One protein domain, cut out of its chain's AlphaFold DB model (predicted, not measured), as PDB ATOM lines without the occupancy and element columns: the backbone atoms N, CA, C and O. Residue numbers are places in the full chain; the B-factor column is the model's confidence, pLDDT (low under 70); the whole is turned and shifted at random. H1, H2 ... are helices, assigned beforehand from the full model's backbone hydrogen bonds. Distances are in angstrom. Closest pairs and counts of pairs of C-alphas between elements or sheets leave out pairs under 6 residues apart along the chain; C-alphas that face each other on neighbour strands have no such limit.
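Overview. This is residues 955 to 992 and 1038 to 1098 of the 1098 residues of an uncharacterized protein of Fonsecaea multimorphosa CBS 102226 (UniProt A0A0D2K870). One very long helix, H4, makes a rod; short H2 packs near its middle, H1 slants off with residues 955 to 960 sticking out, and H3 sits towards H4's first residues. The 99 printed residues include four named helices, H1 to H4 in order, and no named strand: all helix, extended, radius of gyration of the C-alphas 23.1 A, spans 83 by 28 by 13 A.

Arrangement. Start at H1, residues 955 to 966, which with 965 to 966 alone only just touches the hub H4, residues 1041 to 1092: 3 pairs of C-alphas within 8 A, the closest Phe 965 and Gly 1076 at 5.4 A. Next, H2, residues 968 to 976, touches H4 at 1066 to 1077, closest C-alphas Ala 975 and Arg 1066 at 5.3 A, a shallow tilt of 31 degrees, opposite ways. H3, residues 986 to 992, only just touches H4 at 1049 to 1053, with 3 pairs, closest C-alphas Phe 986 and Ala 1052 at 6.8 A. Every O i to N i+4 pair is within hydrogen-bond range in H2 and H4, 7 of 8 in H1, 2 of 3 in H3.

Along the chain. Find C-alpha 955 at (-25.167, 65.571, -15.490), where H1 begins; H4 runs 75.6 A to C-alpha 1092 at (12.078, 63.164, -24.979).

Size, cuts and confidence. Residues 993 to 1037 are cut out, leaving 20.3 A between C-alphas 992 and 1038; no printed residue is under pLDDT 70.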
ATOM      1  N   SER A 955     -26.505  65.199 -15.956       92.00
ATOM      2  CA  SER A 955     -25.167  65.571 -15.490       92.00
ATOM      3  C   SER A 955     -24.476  64.399 -14.789       92.00
ATOM      4  O   SER A 955     -23.316  64.134 -15.087       92.00
ATOM      5  N   ILE A 956     -25.193  63.608 -13.979       89.56
ATOM      6  CA  ILE A 956     -24.671  62.349 -13.415       89.56
ATOM      7  C   ILE A 956     -24.267  61.378 -14.537       89.56
ATOM      8  O   ILE A 956     -23.171  60.825 -14.498       89.56
ATOM      9  N   GLN A 957     -25.091  61.198 -15.578       87.19
ATOM     10  CA  GLN A 957     -24.732  60.351 -16.727       87.19
ATOM     11  C   GLN A 957     -23.480  60.850 -17.464       87.19
ATOM     12  O   GLN A 957     -22.652  60.028 -17.853       87.19
ATOM     13  N   VAL A 958     -23.308  62.167 -17.630       88.50
ATOM     14  CA  VAL A 958     -22.099  62.753 -18.236       88.50
ATOM     15  C   VAL A 958     -20.875  62.545 -17.341       88.50
ATOM     16  O   VAL A 958     -19.846  62.103 -17.843       88.50
ATOM     17  N   ILE A 959     -20.985  62.775 -16.030       90.50
ATOM     18  CA  ILE A 959     -19.889  62.595 -15.060       90.50
ATOM     19  C   ILE A 959     -19.471  61.120 -14.970       90.50
ATOM     20  O   ILE A 959     -18.286  60.806 -15.036       90.50
ATOM     21  N   CYS A 960     -20.420  60.180 -14.906       84.69
ATOM     22  CA  CYS A 960     -20.110  58.747 -14.942       84.69
ATOM     23  C   CYS A 960     -19.520  58.298 -16.292       84.69
ATOM     24  O   CYS A 960     -18.765  57.326 -16.339       84.69
ATOM     25  N   PHE A 961     -19.845  58.988 -17.391       85.31
ATOM     26  CA  PHE A 961     -19.265  58.724 -18.707       85.31
ATOM     27  C   PHE A 961     -17.823  59.243 -18.810       85.31
ATOM     28  O   PHE A 961     -16.957  58.497 -19.258       85.31
ATOM     29  N   THR A 962     -17.528  60.462 -18.344       87.25
ATOM     30  CA  THR A 962     -16.161  61.020 -18.341       87.25
ATOM     31  C   THR A 962     -15.249  60.307 -17.341       87.25
ATOM     32  O   THR A 962     -14.137  59.924 -17.707       87.25
ATOM     33  N   ALA A 963     -15.728  60.014 -16.128       86.94
ATOM     34  CA  ALA A 963     -15.003  59.197 -15.150       86.94
ATOM     35  C   ALA A 963     -14.685  57.786 -15.687       86.94
ATOM     36  O   ALA A 963     -13.637  57.223 -15.378       86.94
ATOM     37  N   GLY A 964     -15.541  57.237 -16.556       84.06
ATOM     38  CA  GLY A 964     -15.300  55.972 -17.252       84.06
ATOM     39  C   GLY A 964     -14.099  55.974 -18.209       84.06
ATOM     40  O   GLY A 964     -13.463  54.935 -18.384       84.06
ATOM     41  N   PHE A 965     -13.739  57.132 -18.781       85.81
ATOM     42  CA  PHE A 965     -12.501  57.291 -19.555       85.81
ATOM     43  C   PHE A 965     -11.272  57.505 -18.666       85.81
ATOM     44  O   PHE A 965     -10.197  57.028 -19.019       85.81
ATOM     45  N   LEU A 966     -11.428  58.181 -17.523       86.50
ATOM     46  CA  LEU A 966     -10.350  58.362 -16.542       86.50
ATOM     47  C   LEU A 966      -9.981  57.051 -15.831       86.50
ATOM     48  O   LEU A 966      -8.823  56.856 -15.476       86.50
ATOM     49  N   ILE A 967     -10.939  56.130 -15.663       90.44
ATOM     50  CA  ILE A 967     -10.729  54.837 -14.995       90.44
ATOM     51  C   ILE A 967     -11.162  53.666 -15.909       90.44
ATOM     52  O   ILE A 967     -12.162  52.992 -15.629       90.44
ATOM     53  N   PRO A 968     -10.402  53.333 -16.980       87.44
ATOM     54  CA  PRO A 968     -10.749  52.236 -17.896       87.44
ATOM     55  C   PRO A 968     -10.898  50.870 -17.205       87.44
ATOM     56  O   PRO A 968     -11.646  50.012 -17.682       87.44
ATOM     57  N   ALA A 969     -10.218  50.683 -16.066       87.50
ATOM     58  CA  ALA A 969     -10.312  49.500 -15.214       87.50
ATOM     59  C   ALA A 969     -11.704  49.324 -14.575       87.50
ATOM     60  O   ALA A 969     -12.199  48.201 -14.499       87.50
ATOM     61  N   ALA A 970     -12.390  50.407 -14.193       88.19
ATOM     62  CA  ALA A 970     -13.748  50.328 -13.648       88.19
ATOM     63  C   ALA A 970     -14.748  49.852 -14.719       88.19
ATOM     64  O   ALA A 970     -15.602  48.999 -14.461       88.19
ATOM     65  N   TRP A 971     -14.592  50.328 -15.961       89.25
ATOM     66  CA  TRP A 971     -15.346  49.816 -17.109       89.25
ATOM     67  C   TRP A 971     -14.968  48.383 -17.496       89.25
ATOM     68  O   TRP A 971     -15.845  47.637 -17.935       89.25
ATOM     69  N   PHE A 972     -13.717  47.966 -17.284       90.19
ATOM     70  CA  PHE A 972     -13.302  46.571 -17.437       90.19
ATOM     71  C   PHE A 972     -14.036  45.675 -16.427       90.19
ATOM     72  O   PHE A 972     -14.735  44.752 -16.836       90.19
ATOM     73  N   VAL A 973     -14.011  45.994 -15.126       91.12
ATOM     74  CA  VAL A 973     -14.772  45.254 -14.095       91.12
ATOM     75  C   VAL A 973     -16.269  45.215 -14.435       91.12
ATOM     76  O   VAL A 973     -16.868  44.136 -14.493       91.12
ATOM     77  N   GLY A 974     -16.868  46.359 -14.786       89.62
ATOM     78  CA  GLY A 974     -18.270  46.445 -15.216       89.62
ATOM     79  C   GLY A 974     -18.606  45.642 -16.486       89.62
ATOM     80  O   GLY A 974     -19.760  45.260 -16.693       89.62
ATOM     81  N   ALA A 975     -17.614  45.341 -17.325       91.62
ATOM     82  CA  ALA A 975     -17.741  44.486 -18.501       91.62
ATOM     83  C   ALA A 975     -17.636  42.978 -18.197       91.62
ATOM     84  O   ALA A 975     -18.084  42.176 -19.030       91.62
ATOM     85  N   PHE A 976     -17.082  42.586 -17.044       92.69
ATOM     86  CA  PHE A 976     -16.970  41.189 -16.594       92.69
ATOM     87  C   PHE A 976     -18.025  40.769 -15.566       92.69
ATOM     88  O   PHE A 976     -18.289  39.571 -15.468       92.69
ATOM     89  N   LEU A 977     -18.689  41.712 -14.882       93.56
ATOM     90  CA  LEU A 977     -19.826  41.409 -14.001       93.56
ATOM     91  C   LEU A 977     -20.843  40.485 -14.704       93.56
ATOM     92  O   LEU A 977     -21.323  40.835 -15.797       93.56
ATOM     93  N   PRO A 978     -21.208  39.333 -14.102       92.62
ATOM     94  CA  PRO A 978     -22.067  38.344 -14.744       92.62
ATOM     95  C   PRO A 978     -23.393  38.974 -15.164       92.62
ATOM     96  O   PRO A 978     -23.919  39.869 -14.499       92.62
ATOM     97  N   LEU A 979     -23.923  38.551 -16.313       92.00
ATOM     98  CA  LEU A 979     -25.272  38.937 -16.723       92.00
ATOM     99  C   LEU A 979     -26.268  38.423 -15.671       92.00
ATOM    100  O   LEU A 979     -26.118  37.277 -15.243       92.00
ATOM    101  N   PRO A 980     -27.291  39.210 -15.279       89.62
ATOM    102  CA  PRO A 980     -28.421  38.638 -14.557       89.62
ATOM    103  C   PRO A 980     -29.000  37.498 -15.401       89.62
ATOM    104  O   PRO A 980     -28.971  37.573 -16.636       89.62
ATOM    105  N   ALA A 981     -29.494  36.449 -14.739       92.94
ATOM    106  CA  ALA A 981     -30.083  35.303 -15.421       92.94
ATOM    107  C   ALA A 981     -31.103  35.786 -16.460       92.94
ATOM    108  O   ALA A 981     -31.905  36.684 -16.187       92.94
ATOM    109  N   ARG A 982     -31.042  35.228 -17.675       93.88
ATOM    110  CA  ARG A 982     -32.043  35.554 -18.691       93.88
ATOM    111  C   ARG A 982     -33.404  35.115 -18.138       93.88
ATOM    112  O   ARG A 982     -33.479  33.982 -17.662       93.88
ATOM    113  N   PRO A 983     -34.457  35.953 -18.193       91.12
ATOM    114  CA  PRO A 983     -35.804  35.466 -17.912       91.12
ATOM    115  C   PRO A 983     -36.103  34.260 -18.810       91.12
ATOM    116  O   PRO A 983     -35.599  34.203 -19.938       91.12
ATOM    117  N   ALA A 984     -36.904  33.310 -18.317       89.25
ATOM    118  CA  ALA A 984     -37.379  32.188 -19.125       89.25
ATOM    119  C   ALA A 984     -37.886  32.737 -20.465       89.25
ATOM    120  O   ALA A 984     -38.660  33.702 -20.487       89.25
ATOM    121  N   SER A 985     -37.366  32.226 -21.587       86.19
ATOM    122  CA  SER A 985     -37.739  32.820 -22.867       86.19
ATOM    123  C   SER A 985     -39.217  32.547 -23.125       86.19
ATOM    124  O   SER A 985     -39.795  31.622 -22.558       86.19
ATOM    125  N   PHE A 986     -39.861  33.342 -23.977       81.69
ATOM    126  CA  PHE A 986     -41.298  33.182 -24.203       81.69
ATOM    127  C   PHE A 986     -41.671  31.749 -24.659       81.69
ATOM    128  O   PHE A 986     -42.661  31.196 -24.199       81.69
ATOM    129  N   GLY A 987     -40.804  31.102 -25.450       84.69
ATOM    130  CA  GLY A 987     -40.944  29.695 -25.845       84.69
ATOM    131  C   GLY A 987     -40.476  28.664 -24.806       84.69
ATOM    132  O   GLY A 987     -40.486  27.476 -25.104       84.69
ATOM    133  N   ASP A 988     -40.024  29.084 -23.623       87.88
ATOM    134  CA  ASP A 988     -39.824  28.226 -22.447       87.88
ATOM    135  C   ASP A 988     -41.039  28.315 -21.516       87.88
ATOM    136  O   ASP A 988     -41.535  27.278 -21.093       87.88
ATOM    137  N   ILE A 989     -41.603  29.516 -21.329       85.81
ATOM    138  CA  ILE A 989     -42.890  29.723 -20.640       85.81
ATOM    139  C   ILE A 989     -44.009  28.937 -21.347       85.81
ATOM    140  O   ILE A 989     -44.786  28.242 -20.700       85.81
ATOM    141  N   GLU A 990     -44.060  28.948 -22.687       84.19
ATOM    142  CA  GLU A 990     -45.024  28.119 -23.433       84.19
ATOM    143  C   GLU A 990     -44.812  26.604 -23.228       84.19
ATOM    144  O   GLU A 990     -45.783  25.851 -23.265       84.19
ATOM    145  N   LYS A 991     -43.581  26.131 -22.963       89.00
ATOM    146  CA  LYS A 991     -43.342  24.719 -22.596       89.00
ATOM    147  C   LYS A 991     -43.797  24.437 -21.171       89.00
ATOM    148  O   LYS A 991     -44.374  23.383 -20.939       89.00
ATOM    149  N   GLU A 992     -43.532  25.355 -20.248       89.12
ATOM    150  CA  GLU A 992     -43.892  25.252 -18.835       89.12
ATOM    151  C   GLU A 992     -45.414  25.177 -18.667       89.12
ATOM    152  O   GLU A 992     -45.904  24.217 -18.083       89.12
ATOM    153  N   SER A1038     -58.947  34.017 -10.522       88.62
ATOM    154  CA  SER A1038     -60.186  34.575 -11.087       88.62
ATOM    155  C   SER A1038     -59.989  35.262 -12.446       88.62
ATOM    156  O   SER A1038     -60.938  35.395 -13.224       88.62
ATOM    157  N   MET A1039     -58.760  35.679 -12.769       87.50
ATOM    158  CA  MET A1039     -58.410  36.149 -14.106       87.50
ATOM    159  C   MET A1039     -58.573  35.028 -15.142       87.50
ATOM    160  O   MET A1039     -57.883  34.010 -15.081       87.50
ATOM    161  N   ASP A1040     -59.398  35.276 -16.166       92.38
ATOM    162  CA  ASP A1040     -59.458  34.470 -17.394       92.38
ATOM    163  C   ASP A1040     -58.041  34.084 -17.857       92.38
ATOM    164  O   ASP A1040     -57.151  34.933 -17.973       92.38
ATOM    165  N   VAL A1041     -57.840  32.799 -18.160       86.88
ATOM    166  CA  VAL A1041     -56.572  32.230 -18.638       86.88
ATOM    167  C   VAL A1041     -56.004  33.044 -19.808       86.88
ATOM    168  O   VAL A1041     -54.792  33.250 -19.900       86.88
ATOM    169  N   LEU A1042     -56.859  33.589 -20.683       89.25
ATOM    170  CA  LEU A1042     -56.432  34.449 -21.786       89.25
ATOM    171  C   LEU A1042     -55.931  35.829 -21.317       89.25
ATOM    172  O   LEU A1042     -55.043  36.395 -21.959       89.25
ATOM    173  N   ALA A1043     -56.469  36.378 -20.227       89.88
ATOM    174  CA  ALA A1043     -55.990  37.606 -19.593       89.88
ATOM    175  C   ALA A1043     -54.673  37.371 -18.835       89.88
ATOM    176  O   ALA A1043     -53.721  38.133 -19.024       89.88
ATOM    177  N   ARG A1044     -54.568  36.272 -18.077       88.56
ATOM    178  CA  ARG A1044     -53.335  35.864 -17.385       88.56
ATOM    179  C   ARG A1044     -52.176  35.647 -18.366       88.56
ATOM    180  O   ARG A1044     -51.138  36.294 -18.236       88.56
ATOM    181  N   LEU A1045     -52.388  34.884 -19.444       89.31
ATOM    182  CA  LEU A1045     -51.389  34.682 -20.508       89.31
ATOM    183  C   LEU A1045     -51.006  35.978 -21.253       89.31
ATOM    184  O   LEU A1045     -49.913  36.068 -21.821       89.31
ATOM    185  N   ARG A1046     -51.874  37.003 -21.285       92.25
ATOM    186  CA  ARG A1046     -51.497  38.341 -21.781       92.25
ATOM    187  C   ARG A1046     -50.585  39.049 -20.783       92.25
ATOM    188  O   ARG A1046     -49.554  39.568 -21.208       92.25
ATOM    189  N   TYR A1047     -50.931  39.058 -19.496       92.00
ATOM    190  CA  TYR A1047     -50.129  39.695 -18.448       92.00
ATOM    191  C   TYR A1047     -48.728  39.072 -18.353       92.00
ATOM    192  O   TYR A1047     -47.730  39.784 -18.467       92.00
ATOM    193  N   GLU A1048     -48.641  37.743 -18.271       91.19
ATOM    194  CA  GLU A1048     -47.377  36.997 -18.250       91.19
ATOM    195  C   GLU A1048     -46.523  37.297 -19.494       91.19
ATOM    196  O   GLU A1048     -45.337  37.613 -19.373       91.19
ATOM    197  N   ARG A1049     -47.124  37.325 -20.697       90.62
ATOM    198  CA  ARG A1049     -46.430  37.720 -21.938       90.62
ATOM    199  C   ARG A1049     -45.933  39.172 -21.899       90.62
ATOM    200  O   ARG A1049     -44.845  39.448 -22.410       90.62
ATOM    201  N   HIS A1050     -46.680  40.101 -21.297       92.94
ATOM    202  CA  HIS A1050     -46.240  41.489 -21.119       92.94
ATOM    203  C   HIS A1050     -45.067  41.600 -20.132       92.94
ATOM    204  O   HIS A1050     -44.072  42.254 -20.454       92.94
ATOM    205  N   VAL A1051     -45.127  40.926 -18.979       91.62
ATOM    206  CA  VAL A1051     -44.040  40.918 -17.984       91.62
ATOM    207  C   VAL A1051     -42.779  40.259 -18.549       91.62
ATOM    208  O   VAL A1051     -41.699  40.850 -18.472       91.62
ATOM    209  N   ALA A1052     -42.903  39.099 -19.201       91.00
ATOM    210  CA  ALA A1052     -41.793  38.422 -19.873       91.00
ATOM    211  C   ALA A1052     -41.182  39.286 -20.992       91.00
ATOM    212  O   ALA A1052     -39.959  39.375 -21.111       91.00
ATOM    213  N   GLY A1053     -42.013  39.994 -21.767       94.38
ATOM    214  CA  GLY A1053     -41.559  40.951 -22.778       94.38
ATOM    215  C   GLY A1053     -40.751  42.111 -22.186       94.38
ATOM    216  O   GLY A1053     -39.675  42.437 -22.689       94.38
ATOM    217  N   VAL A1054     -41.213  42.702 -21.079       94.50
ATOM    218  CA  VAL A1054     -40.478  43.755 -20.354       94.50
ATOM    219  C   VAL A1054     -39.180  43.215 -19.738       94.50
ATOM    220  O   VAL A1054     -38.160  43.909 -19.755       94.50
ATOM    221  N   ALA A1055     -39.176  41.982 -19.230       93.12
ATOM    222  CA  ALA A1055     -37.988  41.340 -18.674       93.12
ATOM    223  C   ALA A1055     -36.922  41.051 -19.751       93.12
ATOM    224  O   ALA A1055     -35.754  41.390 -19.559       93.12
ATOM    225  N   GLU A1056     -37.306  40.500 -20.908       94.25
ATOM    226  CA  GLU A1056     -36.384  40.272 -22.032       94.25
ATOM    227  C   GLU A1056     -35.871  41.605 -22.606       94.25
ATOM    228  O   GLU A1056     -34.685  41.715 -22.909       94.25
ATOM    229  N   LEU A1057     -36.695  42.662 -22.671       94.81
ATOM    230  CA  LEU A1057     -36.227  44.008 -23.041       94.81
ATOM    231  C   LEU A1057     -35.179  44.549 -22.053       94.81
ATOM    232  O   LEU A1057     -34.150  45.078 -22.485       94.81
ATOM    233  N   LYS A1058     -35.381  44.375 -20.738       94.06
ATOM    234  CA  LYS A1058     -34.378  44.717 -19.710       94.06
ATOM    235  C   LYS A1058     -33.092  43.895 -19.883       94.06
ATOM    236  O   LYS A1058     -32.003  44.467 -19.826       94.06
ATOM    237  N   PHE A1059     -33.196  42.594 -20.160       94.94
ATOM    238  CA  PHE A1059     -32.047  41.715 -20.412       94.94
ATOM    239  C   PHE A1059     -31.262  42.118 -21.672       94.94
ATOM    240  O   PHE A1059     -30.037  42.245 -21.622       94.94
ATOM    241  N   GLN A1060     -31.944  42.387 -22.789       94.88
ATOM    242  CA  GLN A1060     -31.307  42.834 -24.034       94.88
ATOM    243  C   GLN A1060     -30.637  44.206 -23.871       94.88
ATOM    244  O   GLN A1060     -29.523  44.399 -24.355       94.88
ATOM    245  N   ASN A1061     -31.249  45.127 -23.119       95.12
ATOM    246  CA  ASN A1061     -30.639  46.411 -22.763       95.12
ATOM    247  C   ASN A1061     -29.363  46.203 -21.913       95.12
ATOM    248  O   ASN A1061     -28.288  46.682 -22.270       95.12
ATOM    249  N   ALA A1062     -29.425  45.389 -20.853       94.06
ATOM    250  CA  ALA A1062     -28.272  45.058 -20.003       94.06
ATOM    251  C   ALA A1062     -27.141  44.308 -20.745       94.06
ATOM    252  O   ALA A1062     -25.965  44.417 -20.375       94.06
ATOM    253  N   ARG A1063     -27.481  43.557 -21.802       95.31
ATOM    254  CA  ARG A1063     -26.539  42.911 -22.728       95.31
ATOM    255  C   ARG A1063     -25.912  43.913 -23.701       95.31
ATOM    256  O   ARG A1063     -24.713  43.826 -23.965       95.31
ATOM    257  N   TRP A1064     -26.692  44.867 -24.209       96.38
ATOM    258  CA  TRP A1064     -26.203  45.946 -25.068       96.38
ATOM    259  C   TRP A1064     -25.214  46.849 -24.323       96.38
ATOM    260  O   TRP A1064     -24.102  47.038 -24.813       96.38
ATOM    261  N   TRP A1065     -25.544  47.287 -23.101       94.44
ATOM    262  CA  TRP A1065     -24.633  48.072 -22.258       94.44
ATOM    263  C   TRP A1065     -23.332  47.331 -21.935       94.44
ATOM    264  O   TRP A1065     -22.263  47.906 -22.105       94.44
ATOM    265  N   ARG A1066     -23.363  46.038 -21.572       92.62
ATOM    266  CA  ARG A1066     -22.117  45.263 -21.376       92.62
ATOM    267  C   ARG A1066     -21.259  45.188 -22.642       92.62
ATOM    268  O   ARG A1066     -20.038  45.288 -22.552       92.62
ATOM    269  N   ASN A1067     -21.869  45.036 -23.817       94.69
ATOM    270  CA  ASN A1067     -21.131  45.069 -25.083       94.69
ATOM    271  C   ASN A1067     -20.549  46.462 -25.374       94.69
ATOM    272  O   ASN A1067     -19.414  46.548 -25.834       94.69
ATOM    273  N   LEU A1068     -21.288  47.538 -25.086       93.06
ATOM    274  CA  LEU A1068     -20.807  48.910 -25.237       93.06
ATOM    275  C   LEU A1068     -19.636  49.192 -24.287       93.06
ATOM    276  O   LEU A1068     -18.596  49.648 -24.748       93.06
ATOM    277  N   ASN A1069     -19.742  48.818 -23.010       93.38
ATOM    278  CA  ASN A1069     -18.671  48.978 -22.020       93.38
ATOM    279  C   ASN A1069     -17.396  48.213 -22.419       93.38
ATOM    280  O   ASN A1069     -16.299  48.727 -22.230       93.38
ATOM    281  N   ARG A1070     -17.514  47.027 -23.038       93.25
ATOM    282  CA  ARG A1070     -16.363  46.274 -23.583       93.25
ATOM    283  C   ARG A1070     -15.643  47.033 -24.697       93.25
ATOM    284  O   ARG A1070     -14.419  47.131 -24.674       93.25
ATOM    285  N   TRP A1071     -16.390  47.593 -25.650       94.88
ATOM    286  CA  TRP A1071     -15.809  48.413 -26.720       94.88
ATOM    287  C   TRP A1071     -15.221  49.723 -26.191       94.88
ATOM    288  O   TRP A1071     -14.116  50.093 -26.579       94.88
ATOM    289  N   MET A1072     -15.923  50.403 -25.284       90.88
ATOM    290  CA  MET A1072     -15.482  51.681 -24.725       90.88
ATOM    291  C   MET A1072     -14.285  51.533 -23.773       90.88
ATOM    292  O   MET A1072     -13.395  52.373 -23.811       90.88
ATOM    293  N   SER A1073     -14.188  50.445 -22.998       92.94
ATOM    294  CA  SER A1073     -12.993  50.117 -22.200       92.94
ATOM    295  C   SER A1073     -11.767  49.899 -23.098       92.94
ATOM    296  O   SER A1073     -10.712  50.477 -22.844       92.94
ATOM    297  N   ALA A1074     -11.914  49.170 -24.214       92.94
ATOM    298  CA  ALA A1074     -10.837  49.005 -25.192       92.94
ATOM    299  C   ALA A1074     -10.417  50.338 -25.849       92.94
ATOM    300  O   ALA A1074      -9.227  50.570 -26.052       92.94
ATOM    301  N   VAL A1075     -11.368  51.237 -26.139       93.88
ATOM    302  CA  VAL A1075     -11.067  52.602 -26.612       93.88
ATOM    303  C   VAL A1075     -10.351  53.418 -25.531       93.88
ATOM    304  O   VAL A1075      -9.356  54.066 -25.841       93.88
ATOM    305  N   GLY A1076     -10.793  53.348 -24.272       91.75
ATOM    306  CA  GLY A1076     -10.156  54.020 -23.137       91.75
ATOM    307  C   GLY A1076      -8.695  53.606 -22.958       91.75
ATOM    308  O   GLY A1076      -7.825  54.465 -22.904       91.75
ATOM    309  N   VAL A1077      -8.399  52.302 -22.992       93.06
ATOM    310  CA  VAL A1077      -7.016  51.788 -22.929       93.06
ATOM    311  C   VAL A1077      -6.158  52.301 -24.094       93.06
ATOM    312  O   VAL A1077      -5.005  52.670 -23.880       93.06
ATOM    313  N   VAL A1078      -6.706  52.392 -25.313       95.56
ATOM    314  CA  VAL A1078      -5.991  52.980 -26.465       95.56
ATOM    315  C   VAL A1078      -5.740  54.481 -26.274       95.56
ATOM    316  O   VAL A1078      -4.658  54.953 -26.613       95.56
ATOM    317  N   VAL A1079      -6.688  55.230 -25.704       94.88
ATOM    318  CA  VAL A1079      -6.501  56.657 -25.385       94.88
ATOM    319  C   VAL A1079      -5.433  56.840 -24.303       94.88
ATOM    320  O   VAL A1079      -4.520  57.634 -24.503       94.88
ATOM    321  N   CYS A1080      -5.466  56.065 -23.215       93.50
ATOM    322  CA  CYS A1080      -4.426  56.101 -22.182       93.50
ATOM    323  C   CYS A1080      -3.040  55.758 -22.752       93.50
ATOM    324  O   CYS A1080      -2.074  56.459 -22.463       93.50
ATOM    325  N   ALA A1081      -2.937  54.743 -23.617       95.81
ATOM    326  CA  ALA A1081      -1.681  54.402 -24.286       95.81
ATOM    327  C   ALA A1081      -1.170  55.540 -25.190       95.81
ATOM    328  O   ALA A1081       0.027  55.817 -25.201       95.81
ATOM    329  N   LEU A1082      -2.059  56.238 -25.909       96.81
ATOM    330  CA  LEU A1082      -1.692  57.418 -26.700       96.81
ATOM    331  C   LEU A1082      -1.235  58.589 -25.819       96.81
ATOM    332  O   LEU A1082      -0.261  59.244 -26.173       96.81
ATOM    333  N   VAL A1083      -1.876  58.829 -24.671       96.19
ATOM    334  CA  VAL A1083      -1.452  59.861 -23.706       96.19
ATOM    335  C   VAL A1083      -0.073  59.537 -23.125       96.19
ATOM    336  O   VAL A1083       0.782  60.415 -23.097       96.19
ATOM    337  N   VAL A1084       0.194  58.281 -22.748       96.31
ATOM    338  CA  VAL A1084       1.522  57.853 -22.268       96.31
ATOM    339  C   VAL A1084       2.587  57.996 -23.363       96.31
ATOM    340  O   VAL A1084       3.672  58.504 -23.092       96.31
ATOM    341  N   VAL A1085       2.288  57.620 -24.611       97.44
ATOM    342  CA  VAL A1085       3.219  57.813 -25.739       97.44
ATOM    343  C   VAL A1085       3.472  59.298 -26.015       97.44
ATOM    344  O   VAL A1085       4.614  59.672 -26.266       97.44
ATOM    345  N   LEU A1086       2.452  60.157 -25.934       96.88
ATOM    346  CA  LEU A1086       2.614  61.607 -26.082       96.88
ATOM    347  C   LEU A1086       3.421  62.217 -24.930       96.88
ATOM    348  O   LEU A1086       4.270  63.062 -25.193       96.88
ATOM    349  N   ALA A1087       3.233  61.756 -23.691       96.62
ATOM    350  CA  ALA A1087       4.038  62.183 -22.548       96.62
ATOM    351  C   ALA A1087       5.517  61.787 -22.716       96.62
ATOM    352  O   ALA A1087       6.393  62.632 -22.570       96.62
ATOM    353  N   VAL A1088       5.796  60.537 -23.110       97.06
ATOM    354  CA  VAL A1088       7.164  60.045 -23.383       97.06
ATOM    355  C   VAL A1088       7.809  60.752 -24.583       97.06
ATOM    356  O   VAL A1088       9.025  60.927 -24.614       97.06
ATOM    357  N   LEU A1089       7.025  61.186 -25.575       96.75
ATOM    358  CA  LEU A1089       7.530  62.028 -26.661       96.75
ATOM    359  C   LEU A1089       7.803  63.463 -26.190       96.75
ATOM    360  O   LEU A1089       8.854  63.995 -26.526       96.75
ATOM    361  N   GLY A1090       6.919  64.063 -25.389       96.62
ATOM    362  CA  GLY A1090       7.094  65.415 -24.851       96.62
ATOM    363  C   GLY A1090       8.311  65.540 -23.931       96.62
ATOM    364  O   GLY A1090       9.090  66.477 -24.086       96.62
ATOM    365  N   THR A1091       8.539  64.559 -23.048       96.50
ATOM    366  CA  THR A1091       9.748  64.511 -22.207       96.50
ATOM    367  C   THR A1091      11.010  64.224 -23.017       96.50
ATOM    368  O   THR A1091      12.055  64.783 -22.715       96.50
ATOM    369  N   LYS A1092      10.935  63.412 -24.081       96.56
ATOM    370  CA  LYS A1092      12.078  63.164 -24.979       96.56
ATOM    371  C   LYS A1092      12.417  64.351 -25.894       96.56
ATOM    372  O   LYS A1092      13.544  64.444 -26.374       96.56
ATOM    373  N   HIS A1093      11.449  65.216 -26.183       95.75
ATOM    374  CA  HIS A1093      11.623  66.405 -27.020       95.75
ATOM    375  C   HIS A1093      11.810  67.702 -26.215       95.75
ATOM    376  O   HIS A1093      11.813  68.767 -26.827       95.75
ATOM    377  N   ASN A1094      11.960  67.620 -24.887       92.31
ATOM    378  CA  ASN A1094      12.113  68.763 -23.982       92.31
ATOM    379  C   ASN A1094      11.082  69.885 -24.234       92.31
ATOM    380  O   ASN A1094      11.415  71.064 -24.260       92.31
ATOM    381  N   TRP A1095       9.799  69.531 -24.383       92.25
ATOM    382  CA  TRP A1095       8.704  70.506 -24.575       92.25
ATOM    383  C   TRP A1095       8.436  71.423 -23.358       92.25
ATOM    384  O   TRP A1095       7.473  72.182 -23.378       92.25
ATOM    385  N   GLY A1096       9.240  71.328 -22.293       87.94
ATOM    386  CA  GLY A1096       9.260  72.280 -21.177       87.94
ATOM    387  C   GLY A1096      10.342  73.363 -21.295       87.94
ATOM    388  O   GLY A1096      10.301  74.320 -20.532       87.94
ATOM    389  N   ASP A1097      11.273  73.235 -22.249       83.56
ATOM    390  CA  ASP A1097      12.420  74.140 -22.425       83.56
ATOM    391  C   ASP A1097      12.166  75.201 -23.529       83.56
ATOM    392  O   ASP A1097      13.101  75.872 -23.976       83.56
ATOM    393  N   THR A1098      10.920  75.318 -24.019       73.88
ATOM    394  CA  THR A1098      10.512  76.147 -25.179       73.88
ATOM    395  C   THR A1098       9.189  76.870 -24.966       73.88
ATOM    396  O   THR A1098       9.154  78.092 -25.224       73.88
TER     397      THR A1098